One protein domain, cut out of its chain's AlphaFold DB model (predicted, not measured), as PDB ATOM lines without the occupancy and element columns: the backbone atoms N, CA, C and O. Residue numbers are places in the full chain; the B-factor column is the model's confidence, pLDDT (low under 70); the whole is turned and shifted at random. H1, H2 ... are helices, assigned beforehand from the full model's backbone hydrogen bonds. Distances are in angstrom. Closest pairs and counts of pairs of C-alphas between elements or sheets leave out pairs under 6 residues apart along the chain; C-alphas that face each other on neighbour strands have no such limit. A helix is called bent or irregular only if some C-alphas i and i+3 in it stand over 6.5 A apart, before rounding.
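AT A GLANCE: This is residues 412 to 491 of the 869 residues of an uncharacterized protein of Ascodesmis nigricans (UniProt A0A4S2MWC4). One long helix, H1, makes the longest axis; short H2 is set crosswise near its last residues, and H3 crosses its first half on the same side of it, with a long loop, residues 457 to 474, running back from H2 to H3. Residues 412 to 417 of H1 stick out free at one end. The printed part has 80 residues with three named helices in the order H1, H2, H3 and no named strand, in the class all helix. The whole is loose, with a radius of gyration of the C-alphas of 15.2 A, and a rod in outline, spanning 50 by 24 by 22 A.

HOW THE PARTS SIT: H1, residues 412 to 442, touches H3, residues 475 to 489, with residues 419 to 426 alone. Their closest C-alphas, those of Ile 422 and Gly 483, are 6.4 A apart. The two run the same way at a steep tilt of 52 degrees. With residues 437 to 442 alone, H1 touches H2, residues 451 to 456. Their closest C-alphas, those of Ser 441 and Gly 454, are 4.2 A apart, and their lines are about perpendicular, at 78 degrees. H2 and H3 are apart. Every O i to N i+4 pair is within hydrogen-bond range in H2 and H3, and 25 of 27 are in H1.

IN THESE COORDINATES: H1 begins with C-alpha 412 at (-26.092, 8.999, -3.531) and ends with C-alpha 442 at (-0.159, 8.783, -38.340), 43.4 A away. It is irregular, but only just: C-alphas 415 and 418 are 6.7 A apart. H2 has six residues and measures 8.6 A. H3 measures 20.5 A and ends with C-alpha 489 at (-21.173, -1.618, -31.228).

THE WHOLE: The two C-alphas farthest apart, those of Ser 412 and Ser 446, are 51.1 A apart. The printed part has no cut. The link from H1 to H2 is short, with 8 residues, and that from H2 to H3 is long, with 18. The mean pLDDT of the printed part is 79.2; it is under 70 at residues 445 to 447, 459 to 467 and 489 to 491.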
ATOM      1  N   SER A 412     -26.992   8.457  -2.520       80.12
ATOM      2  CA  SER A 412     -26.092   8.999  -3.531       80.12
ATOM      3  C   SER A 412     -25.084   7.945  -3.966       80.12
ATOM      4  O   SER A 412     -24.798   7.832  -5.150       80.12
ATOM      5  N   VAL A 413     -24.583   7.133  -3.033       83.94
ATOM      6  CA  VAL A 413     -23.630   6.056  -3.335       83.94
ATOM      7  C   VAL A 413     -24.268   5.008  -4.253       83.94
ATOM      8  O   VAL A 413     -23.705   4.677  -5.298       83.94
ATOM      9  N   ILE A 414     -25.473   4.535  -3.917       82.94
ATOM     10  CA  ILE A 414     -26.203   3.528  -4.703       82.94
ATOM     11  C   ILE A 414     -26.540   4.064  -6.103       82.94
ATOM     12  O   ILE A 414     -26.358   3.350  -7.090       82.94
ATOM     13  N   GLY A 415     -26.990   5.319  -6.207       77.50
ATOM     14  CA  GLY A 415     -27.331   5.936  -7.491       77.50
ATOM     15  C   GLY A 415     -26.115   6.262  -8.366       77.50
ATOM     16  O   GLY A 415     -26.172   6.128  -9.587       77.50
ATOM     17  N   LEU A 416     -24.991   6.669  -7.769       81.75
ATOM     18  CA  LEU A 416     -23.860   7.237  -8.507       81.75
ATOM     19  C   LEU A 416     -22.822   6.199  -8.945       81.75
ATOM     20  O   LEU A 416     -22.190   6.394  -9.986       81.75
ATOM     21  N   ILE A 417     -22.658   5.088  -8.215       85.19
ATOM     22  CA  ILE A 417     -21.694   4.031  -8.575       85.19
ATOM     23  C   ILE A 417     -21.930   3.497 -10.001       85.19
ATOM     24  O   ILE A 417     -20.968   3.468 -10.775       85.19
ATOM     25  N   PRO A 418     -23.159   3.117 -10.414       86.94
ATOM     26  CA  PRO A 418     -23.395   2.640 -11.776       86.94
ATOM     27  C   PRO A 418     -23.041   3.689 -12.834       86.94
ATOM     28  O   PRO A 418     -22.394   3.372 -13.832       86.94
ATOM     29  N   HIS A 419     -23.400   4.955 -12.603       86.31
ATOM     30  CA  HIS A 419     -23.067   6.048 -13.516       86.31
ATOM     31  C   HIS A 419     -21.557   6.283 -13.615       86.31
ATOM     32  O   HIS A 419     -21.048   6.491 -14.717       86.31
ATOM     33  N   LEU A 420     -20.825   6.176 -12.503       88.44
ATOM     34  CA  LEU A 420     -19.368   6.271 -12.487       88.44
ATOM     35  C   LEU A 420     -18.709   5.107 -13.241       88.44
ATOM     36  O   LEU A 420     -17.789   5.331 -14.029       88.44
ATOM     37  N   LEU A 421     -19.184   3.872 -13.055       87.25
ATOM     38  CA  LEU A 421     -18.673   2.697 -13.773       87.25
ATOM     39  C   LEU A 421     -18.919   2.798 -15.282       87.25
ATOM     40  O   LEU A 421     -18.026   2.520 -16.078       87.25
ATOM     41  N   ILE A 422     -20.101   3.254 -15.691       88.69
ATOM     42  CA  ILE A 422     -20.417   3.459 -17.109       88.69
ATOM     43  C   ILE A 422     -19.550   4.578 -17.693       88.69
ATOM     44  O   ILE A 422     -18.958   4.404 -18.755       88.69
ATOM     45  N   PHE A 423     -19.415   5.706 -16.993       90.38
ATOM     46  CA  PHE A 423     -18.588   6.824 -17.444       90.38
ATOM     47  C   PHE A 423     -17.100   6.454 -17.538       90.38
ATOM     48  O   PHE A 423     -16.449   6.732 -18.546       90.38
ATOM     49  N   SER A 424     -16.558   5.773 -16.528       88.69
ATOM     50  CA  SER A 424     -15.182   5.256 -16.550       88.69
ATOM     51  C   SER A 424     -14.972   4.231 -17.671       88.69
ATOM     52  O   SER A 424     -13.986   4.313 -18.398       88.69
ATOM     53  N   GLY A 425     -15.932   3.334 -17.908       87.50
ATOM     54  CA  GLY A 425     -15.900   2.409 -19.042       87.50
ATOM     55  C   GLY A 425     -15.861   3.135 -20.390       87.50
ATOM     56  O   GLY A 425     -14.985   2.869 -21.212       87.50
ATOM     57  N   ILE A 426     -16.756   4.107 -20.603       87.12
ATOM     58  CA  ILE A 426     -16.807   4.910 -21.835       87.12
ATOM     59  C   ILE A 426     -15.511   5.706 -22.031       87.12
ATOM     60  O   ILE A 426     -14.997   5.758 -23.147       87.12
ATOM     61  N   THR A 427     -14.950   6.300 -20.976       88.56
ATOM     62  CA  THR A 427     -13.702   7.079 -21.071       88.56
ATOM     63  C   THR A 427     -12.491   6.200 -21.374       88.56
ATOM     64  O   THR A 427     -11.689   6.564 -22.234       88.56
ATOM     65  N   VAL A 428     -12.380   5.013 -20.767       89.06
ATOM     66  CA  VAL A 428     -11.323   4.036 -21.083       89.06
ATOM     67  C   VAL A 428     -11.457   3.528 -22.519       89.06
ATOM     68  O   VAL A 428     -10.482   3.545 -23.273       89.06
ATOM     69  N   CYS A 429     -12.660   3.133 -22.945       85.25
ATOM     70  CA  CYS A 429     -12.911   2.707 -24.323       85.25
ATOM     71  C   CYS A 429     -12.629   3.833 -25.329       85.25
ATOM     72  O   CYS A 429     -11.998   3.595 -26.359       85.25
ATOM     73  N   GLY A 430     -13.032   5.065 -25.011       85.38
ATOM     74  CA  GLY A 430     -12.751   6.254 -25.809       85.38
ATOM     75  C   GLY A 430     -11.257   6.562 -25.900       85.38
ATOM     76  O   GLY A 430     -10.772   6.902 -26.976       85.38
ATOM     77  N   PHE A 431     -10.502   6.374 -24.815       89.38
ATOM     78  CA  PHE A 431      -9.048   6.541 -24.806       89.38
ATOM     79  C   PHE A 431      -8.352   5.512 -25.705       89.38
ATOM     80  O   PHE A 431      -7.525   5.882 -26.539       89.38
ATOM     81  N   ILE A 432      -8.736   4.234 -25.611       88.56
ATOM     82  CA  ILE A 432      -8.219   3.167 -26.484       88.56
ATOM     83  C   ILE A 432      -8.550   3.472 -27.951       88.56
ATOM     84  O   ILE A 432      -7.681   3.375 -28.819       88.56
ATOM     85  N   TYR A 433      -9.787   3.884 -28.230       85.19
ATOM     86  CA  TYR A 433     -10.225   4.262 -29.572       85.19
ATOM     87  C   TYR A 433      -9.449   5.469 -30.113       85.19
ATOM     88  O   TYR A 433      -9.004   5.458 -31.259       85.19
ATOM     89  N   GLY A 434      -9.220   6.486 -29.279       87.44
ATOM     90  CA  GLY A 434      -8.435   7.671 -29.614       87.44
ATOM     91  C   GLY A 434      -6.974   7.345 -29.920       87.44
ATOM     92  O   GLY A 434      -6.435   7.839 -30.907       87.44
ATOM     93  N   LEU A 435      -6.345   6.459 -29.140       89.12
ATOM     94  CA  LEU A 435      -4.997   5.962 -29.431       89.12
ATOM     95  C   LEU A 435      -4.954   5.182 -30.752       89.12
ATOM     96  O   LEU A 435      -4.055   5.400 -31.564       89.12
ATOM     97  N   ALA A 436      -5.939   4.319 -31.008       86.00
ATOM     98  CA  ALA A 436      -6.036   3.584 -32.267       86.00
ATOM     99  C   ALA A 436      -6.242   4.523 -33.470       86.00
ATOM    100  O   ALA A 436      -5.620   4.329 -34.519       86.00
ATOM    101  N   LEU A 437      -7.062   5.569 -33.316       86.25
ATOM    102  CA  LEU A 437      -7.271   6.612 -34.320       86.25
ATOM    103  C   LEU A 437      -5.991   7.411 -34.571       86.25
ATOM    104  O   LEU A 437      -5.645   7.661 -35.725       86.25
ATOM    105  N   LEU A 438      -5.272   7.777 -33.509       88.06
ATOM    106  CA  LEU A 438      -4.005   8.494 -33.597       88.06
ATOM    107  C   LEU A 438      -2.983   7.680 -34.400       88.06
ATOM    108  O   LEU A 438      -2.420   8.188 -35.367       88.06
ATOM    109  N   VAL A 439      -2.797   6.400 -34.065       88.31
ATOM    110  CA  VAL A 439      -1.880   5.501 -34.784       88.31
ATOM    111  C   VAL A 439      -2.319   5.317 -36.240       88.31
ATOM    112  O   VAL A 439      -1.500   5.463 -37.148       88.31
ATOM    113  N   SER A 440      -3.611   5.082 -36.485       83.94
ATOM    114  CA  SER A 440      -4.162   4.892 -37.838       83.94
ATOM    115  C   SER A 440      -4.066   6.154 -38.704       83.94
ATOM    116  O   SER A 440      -3.897   6.065 -39.919       83.94
ATOM    117  N   SER A 441      -4.155   7.339 -38.095       84.50
ATOM    118  CA  SER A 441      -3.991   8.623 -38.781       84.50
ATOM    119  C   SER A 441      -2.521   8.963 -39.054       84.50
ATOM    120  O   SER A 441      -2.232   9.643 -40.043       84.50
ATOM    121  N   LEU A 442      -1.599   8.548 -38.180       85.81
ATOM    122  CA  LEU A 442      -0.159   8.783 -38.340       85.81
ATOM    123  C   LEU A 442       0.469   7.829 -39.364       85.81
ATOM    124  O   LEU A 442       1.339   8.255 -40.129       85.81
ATOM    125  N   PHE A 443      -0.009   6.583 -39.418       82.50
ATOM    126  CA  PHE A 443       0.504   5.520 -40.286       82.50
ATOM    127  C   PHE A 443      -0.600   4.915 -41.178       82.50
ATOM    128  O   PHE A 443      -0.958   3.747 -41.010       82.50
ATOM    129  N   PRO A 444      -1.166   5.676 -42.136       78.31
ATOM    130  CA  PRO A 444      -2.150   5.125 -43.059       78.31
ATOM    131  C   PRO A 444      -1.491   4.102 -44.009       78.31
ATOM    132  O   PRO A 444      -0.410   4.373 -44.536       78.31
ATOM    133  N   PRO A 445      -2.138   2.954 -44.293       66.44
ATOM    134  CA  PRO A 445      -1.583   1.921 -45.173       66.44
ATOM    135  C   PRO A 445      -1.457   2.377 -46.635       66.44
ATOM    136  O   PRO A 445      -0.668   1.819 -47.398       66.44
ATOM    137  N   SER A 446      -2.238   3.373 -47.061       65.31
ATOM    138  CA  SER A 446      -2.179   3.964 -48.402       65.31
ATOM    139  C   SER A 446      -2.807   5.364 -48.371       65.31
ATOM    140  O   SER A 446      -3.999   5.490 -48.104       65.31
ATOM    141  N   GLY A 447      -2.036   6.427 -48.624       68.56
ATOM    142  CA  GLY A 447      -2.564   7.794 -48.768       68.56
ATOM    143  C   GLY A 447      -1.946   8.847 -47.841       68.56
ATOM    144  O   GLY A 447      -1.011   8.587 -47.089       68.56
ATOM    145  N   ARG A 448      -2.456  10.085 -47.930       73.44
ATOM    146  CA  ARG A 448      -1.996  11.226 -47.115       73.44
ATOM    147  C   ARG A 448      -2.477  11.098 -45.665       73.44
ATOM    148  O   ARG A 448      -3.588  10.619 -45.427       73.44
ATOM    149  N   ARG A 449      -1.664  11.592 -44.721       77.38
ATOM    150  CA  ARG A 449      -2.031  11.731 -43.300       77.38
ATOM    151  C   ARG A 449      -3.315  12.549 -43.193       77.38
ATOM    152  O   ARG A 449      -3.341  13.716 -43.575       77.38
ATOM    153  N   SER A 450      -4.380  11.919 -42.722       80.62
ATOM    154  CA  SER A 450      -5.683  12.548 -42.548       80.62
ATOM    155  C   SER A 450      -6.459  11.792 -41.482       80.62
ATOM    156  O   SER A 450      -6.590  10.569 -41.566       80.62
ATOM    157  N   LEU A 451      -7.023  12.531 -40.522       79.06
ATOM    158  CA  LEU A 451      -7.875  11.973 -39.468       79.06
ATOM    159  C   LEU A 451      -9.082  11.237 -40.055       79.06
ATOM    160  O   LEU A 451      -9.486  10.201 -39.540       79.06
ATOM    161  N   ARG A 452      -9.612  11.725 -41.183       79.00
ATOM    162  CA  ARG A 452     -10.748  11.102 -41.870       79.00
ATOM    163  C   ARG A 452     -10.387   9.738 -42.461       79.00
ATOM    164  O   ARG A 452     -11.185   8.814 -42.384       79.00
ATOM    165  N   ASN A 453      -9.172   9.599 -42.995       73.94
ATOM    166  CA  ASN A 453      -8.685   8.318 -43.511       73.94
ATOM    167  C   ASN A 453      -8.411   7.334 -42.368       73.94
ATOM    168  O   ASN A 453      -8.745   6.161 -42.489       73.94
ATOM    169  N   GLY A 454      -7.854   7.816 -41.251       75.81
ATOM    170  CA  GLY A 454      -7.656   7.012 -40.044       75.81
ATOM    171  C   GLY A 454      -8.975   6.514 -39.451       75.81
ATOM    172  O   GLY A 454      -9.078   5.342 -39.109       75.81
ATOM    173  N   PHE A 455      -9.999   7.372 -39.403       77.56
ATOM    174  CA  PHE A 455     -11.334   7.019 -38.916       77.56
ATOM    175  C   PHE A 455     -12.002   5.957 -39.794       77.56
ATOM    176  O   PHE A 455     -12.478   4.948 -39.287       77.56
ATOM    177  N   ASN A 456     -11.941   6.123 -41.119       73.25
ATOM    178  CA  ASN A 456     -12.475   5.142 -42.069       73.25
ATOM    179  C   ASN A 456     -11.727   3.797 -42.046       73.25
ATOM    180  O   ASN A 456     -12.258   2.797 -42.519       73.25
ATOM    181  N   ASN A 457     -10.494   3.771 -41.537       75.44
ATOM    182  CA  ASN A 457      -9.678   2.563 -41.424       75.44
ATOM    183  C   ASN A 457      -9.932   1.790 -40.114       75.44
ATOM    184  O   ASN A 457      -9.471   0.658 -39.966       75.44
ATOM    185  N   LEU A 458     -10.646   2.377 -39.144       74.44
ATOM    186  CA  LEU A 458     -10.993   1.698 -37.897       74.44
ATOM    187  C   LEU A 458     -12.151   0.724 -38.122       74.44
ATOM    188  O   LEU A 458     -13.198   1.081 -38.653       74.44
ATOM    189  N   ARG A 459     -11.970  -0.517 -37.651       65.50
ATOM    190  CA  ARG A 459     -12.988  -1.581 -37.734       65.50
ATOM    191  C   ARG A 459     -14.272  -1.216 -36.997       65.50
ATOM    192  O   ARG A 459     -15.364  -1.449 -37.500       65.50
ATOM    193  N   ALA A 460     -14.122  -0.632 -35.810       64.00
ATOM    194  CA  ALA A 460     -15.227  -0.034 -35.083       64.00
ATOM    195  C   ALA A 460     -15.518   1.336 -35.705       64.00
ATOM    196  O   ALA A 460     -15.048   2.371 -35.227       64.00
ATOM    197  N   ASN A 461     -16.271   1.344 -36.802       61.09
ATOM    198  CA  ASN A 461     -16.856   2.579 -37.294       61.09
ATOM    199  C   ASN A 461     -18.063   2.903 -36.408       61.09
ATOM    200  O   ASN A 461     -19.206   2.599 -36.753       61.09
ATOM    201  N   LEU A 462     -17.786   3.464 -35.225       63.00
ATOM    202  CA  LEU A 462     -18.793   4.120 -34.402       63.00
ATOM    203  C   LEU A 462     -19.287   5.322 -35.202       63.00
ATOM    204  O   LEU A 462     -18.803   6.440 -35.038       63.00
ATOM    205  N   ASN A 463     -20.217   5.087 -36.125       57.97
ATOM    206  CA  ASN A 463     -20.899   6.156 -36.823       57.97
ATOM    207  C   ASN A 463     -21.666   6.935 -35.757       57.97
ATOM    208  O   ASN A 463     -22.794   6.593 -35.437       57.97
ATOM    209  N   PHE A 464     -21.080   8.009 -35.226       57.03
ATOM    210  CA  PHE A 464     -21.759   8.915 -34.296       57.03
ATOM    211  C   PHE A 464     -23.060   9.484 -34.894       57.03
ATOM    212  O   PHE A 464     -23.903   9.977 -34.159       57.03
ATOM    213  N   SER A 465     -23.263   9.355 -36.213       55.09
ATOM    214  CA  SER A 465     -24.535   9.621 -36.890       55.09
ATOM    215  C   SER A 465     -25.679   8.670 -36.509       55.09
ATOM    216  O   SER A 465     -26.831   9.044 -36.721       55.09
ATOM    217  N   SER A 466     -25.415   7.458 -36.005       58.12
ATOM    218  CA  SER A 466     -26.471   6.570 -35.488       58.12
ATOM    219  C   SER A 466     -26.947   7.000 -34.099       58.12
ATOM    220  O   SER A 466     -28.065   6.671 -33.706       58.12
ATOM    221  N   VAL A 467     -26.136   7.778 -33.372       64.75
ATOM    222  CA  VAL A 467     -26.480   8.305 -32.053       64.75
ATOM    223  C   VAL A 467     -27.006   9.722 -32.216       64.75
ATOM    224  O   VAL A 467     -26.254  10.695 -32.216       64.75
ATOM    225  N   ASN A 468     -28.323   9.852 -32.356       74.31
ATOM    226  CA  ASN A 468     -28.972  11.157 -32.380       74.31
ATOM    227  C   ASN A 468     -29.001  11.756 -30.962       74.31
ATOM    228  O   ASN A 468     -30.021  11.709 -30.278       74.31
ATOM    229  N   VAL A 469     -27.858  12.262 -30.491       78.75
ATOM    230  CA  VAL A 469     -27.771  12.997 -29.224       78.75
ATOM    231  C   VAL A 469     -28.322  14.395 -29.452       78.75
ATOM    232  O   VAL A 469     -27.689  15.233 -30.097       78.75
ATOM    233  N   SER A 470     -29.503  14.662 -28.906       83.25
ATOM    234  CA  SER A 470     -30.054  16.011 -28.911       83.25
ATOM    235  C   SER A 470     -29.575  16.794 -27.685       83.25
ATOM    236  O   SER A 470     -29.487  16.267 -26.578       83.25
ATOM    237  N   LEU A 471     -29.296  18.091 -27.856       82.94
ATOM    238  CA  LEU A 471     -28.904  18.968 -26.741       82.94
ATOM    239  C   LEU A 471     -30.038  19.207 -25.716       82.94
ATOM    240  O   LEU A 471     -29.818  19.858 -24.693       82.94
ATOM    241  N   GLY A 472     -31.244  18.699 -25.991       81.06
ATOM    242  CA  GLY A 472     -32.397  18.732 -25.091       81.06
ATOM    243  C   GLY A 472     -32.495  17.537 -24.135       81.06
ATOM    244  O   GLY A 472     -33.424  17.501 -23.329       81.06
ATOM    245  N   GLU A 473     -31.578  16.571 -24.221       82.81
ATOM    246  CA  GLU A 473     -31.517  15.402 -23.333       82.81
ATOM    247  C   GLU A 473     -30.703  15.668 -22.060       82.81
ATOM    248  O   GLU A 473     -29.850  16.554 -22.030       82.81
ATOM    249  N   ASP A 474     -30.960  14.885 -21.006       84.94
ATOM    250  CA  ASP A 474     -30.181  14.937 -19.763       84.94
ATOM    251  C   ASP A 474     -28.875  14.171 -19.890       84.94
ATOM    252  O   ASP A 474     -28.852  13.066 -20.440       84.94
ATOM    253  N   PHE A 475     -27.826  14.672 -19.242       88.88
ATOM    254  CA  PHE A 475     -26.534  13.999 -19.145       88.88
ATOM    255  C   PHE A 475     -26.639  12.515 -18.767       88.88
ATOM    256  O   PHE A 475     -26.150  11.675 -19.517       88.88
ATOM    257  N   TYR A 476     -27.334  12.158 -17.684       85.44
ATOM    258  CA  TYR A 476     -27.443  10.758 -17.246       85.44
ATOM    259  C   TYR A 476     -28.158   9.866 -18.270       85.44
ATOM    260  O   TYR A 476     -27.748   8.727 -18.498       85.44
ATOM    261  N   THR A 477     -29.172  10.397 -18.961       85.44
ATOM    262  CA  THR A 477     -29.861   9.664 -20.035       85.44
ATOM    263  C   THR A 477     -28.971   9.490 -21.260       85.44
ATOM    264  O   THR A 477     -28.896   8.396 -21.815       85.44
ATOM    265  N   THR A 478     -28.230  10.532 -21.653       87.38
ATOM    266  CA  THR A 478     -27.269  10.440 -22.757       87.38
ATOM    267  C   THR A 478     -26.120   9.503 -22.424       87.38
ATOM    268  O   THR A 478     -25.697   8.743 -23.287       87.38
ATOM    269  N   LEU A 479     -25.665   9.481 -21.170       87.00
ATOM    270  CA  LEU A 479     -24.622   8.588 -20.692       87.00
ATOM    271  C   LEU A 479     -25.050   7.125 -20.829       87.00
ATOM    272  O   LEU A 479     -24.286   6.311 -21.341       87.00
ATOM    273  N   LEU A 480     -26.288   6.803 -20.442       85.56
ATOM    274  CA  LEU A 480     -26.857   5.466 -20.617       85.56
ATOM    275  C   LEU A 480     -27.048   5.107 -22.095       85.56
ATOM    276  O   LEU A 480     -26.662   4.015 -22.505       85.56
ATOM    277  N   LYS A 481     -27.585   6.023 -22.911       85.94
ATOM    278  CA  LYS A 481     -27.769   5.805 -24.356       85.94
ATOM    279  C   LYS A 481     -26.441   5.556 -25.068       85.94
ATOM    280  O   LYS A 481     -26.321   4.587 -25.812       85.94
ATOM    281  N   VAL A 482     -25.442   6.402 -24.824       84.62
ATOM    282  CA  VAL A 482     -24.094   6.255 -25.388       84.62
ATOM    283  C   VAL A 482     -23.447   4.975 -24.868       84.62
ATOM    284  O   VAL A 482     -22.912   4.217 -25.666       84.62
ATOM    285  N   GLY A 483     -23.554   4.685 -23.568       84.19
ATOM    286  CA  GLY A 483     -23.039   3.451 -22.975       84.19
ATOM    287  C   GLY A 483     -23.628   2.197 -23.617       84.19
ATOM    288  O   GLY A 483     -22.883   1.294 -23.992       84.19
ATOM    289  N   PHE A 484     -24.946   2.164 -23.824       81.38
ATOM    290  CA  PHE A 484     -25.620   1.065 -24.508       81.38
ATOM    291  C   PHE A 484     -25.149   0.927 -25.956       81.38
ATOM    292  O   PHE A 484     -24.778  -0.170 -26.356       81.38
ATOM    293  N   VAL A 485     -25.074   2.024 -26.716       78.12
ATOM    294  CA  VAL A 485     -24.574   1.986 -28.100       78.12
ATOM    295  C   VAL A 485     -23.119   1.525 -28.160       78.12
ATOM    296  O   VAL A 485     -22.753   0.755 -29.040       78.12
ATOM    297  N   CYS A 486     -22.271   1.953 -27.227       75.62
ATOM    298  CA  CYS A 486     -20.894   1.478 -27.150       75.62
ATOM    299  C   CYS A 486     -20.834  -0.033 -26.871       75.62
ATOM    300  O   CYS A 486     -20.022  -0.731 -27.478       75.62
ATOM    301  N   LEU A 487     -21.707  -0.556 -26.003       73.31
ATOM    302  CA  LEU A 487     -21.812  -1.991 -25.725       73.31
ATOM    303  C   LEU A 487     -22.371  -2.780 -26.920       73.31
ATOM    304  O   LEU A 487     -21.877  -3.870 -27.221       73.31
ATOM    305  N   THR A 488     -23.364  -2.244 -27.636       70.94
ATOM    306  CA  THR A 488     -23.906  -2.889 -28.840       70.94
ATOM    307  C   THR A 488     -22.917  -2.831 -29.994       70.94
ATOM    308  O   THR A 488     -22.712  -3.837 -30.652       70.94
ATOM    309  N   ALA A 489     -22.202  -1.726 -30.195       67.00
ATOM    310  CA  ALA A 489     -21.173  -1.618 -31.228       67.00
ATOM    311  C   ALA A 489     -19.964  -2.528 -30.963       67.00
ATOM    312  O   ALA A 489     -19.314  -2.987 -31.897       67.00
ATOM    313  N   ALA A 490     -19.665  -2.823 -29.694       62.94
ATOM    314  CA  ALA A 490     -18.683  -3.845 -29.342       62.94
ATOM    315  C   ALA A 490     -19.182  -5.281 -29.620       62.94
ATOM    316  O   ALA A 490     -18.366  -6.206 -29.650       62.94
ATOM    317  N   SER A 491     -20.494  -5.482 -29.804       61.53
ATOM    318  CA  SER A 491     -21.129  -6.795 -30.014       61.53
ATOM    319  C   SER A 491     -21.743  -7.021 -31.412       61.53
ATOM    320  O   SER A 491     -21.915  -8.178 -31.798       61.53
TER     321      SER A 491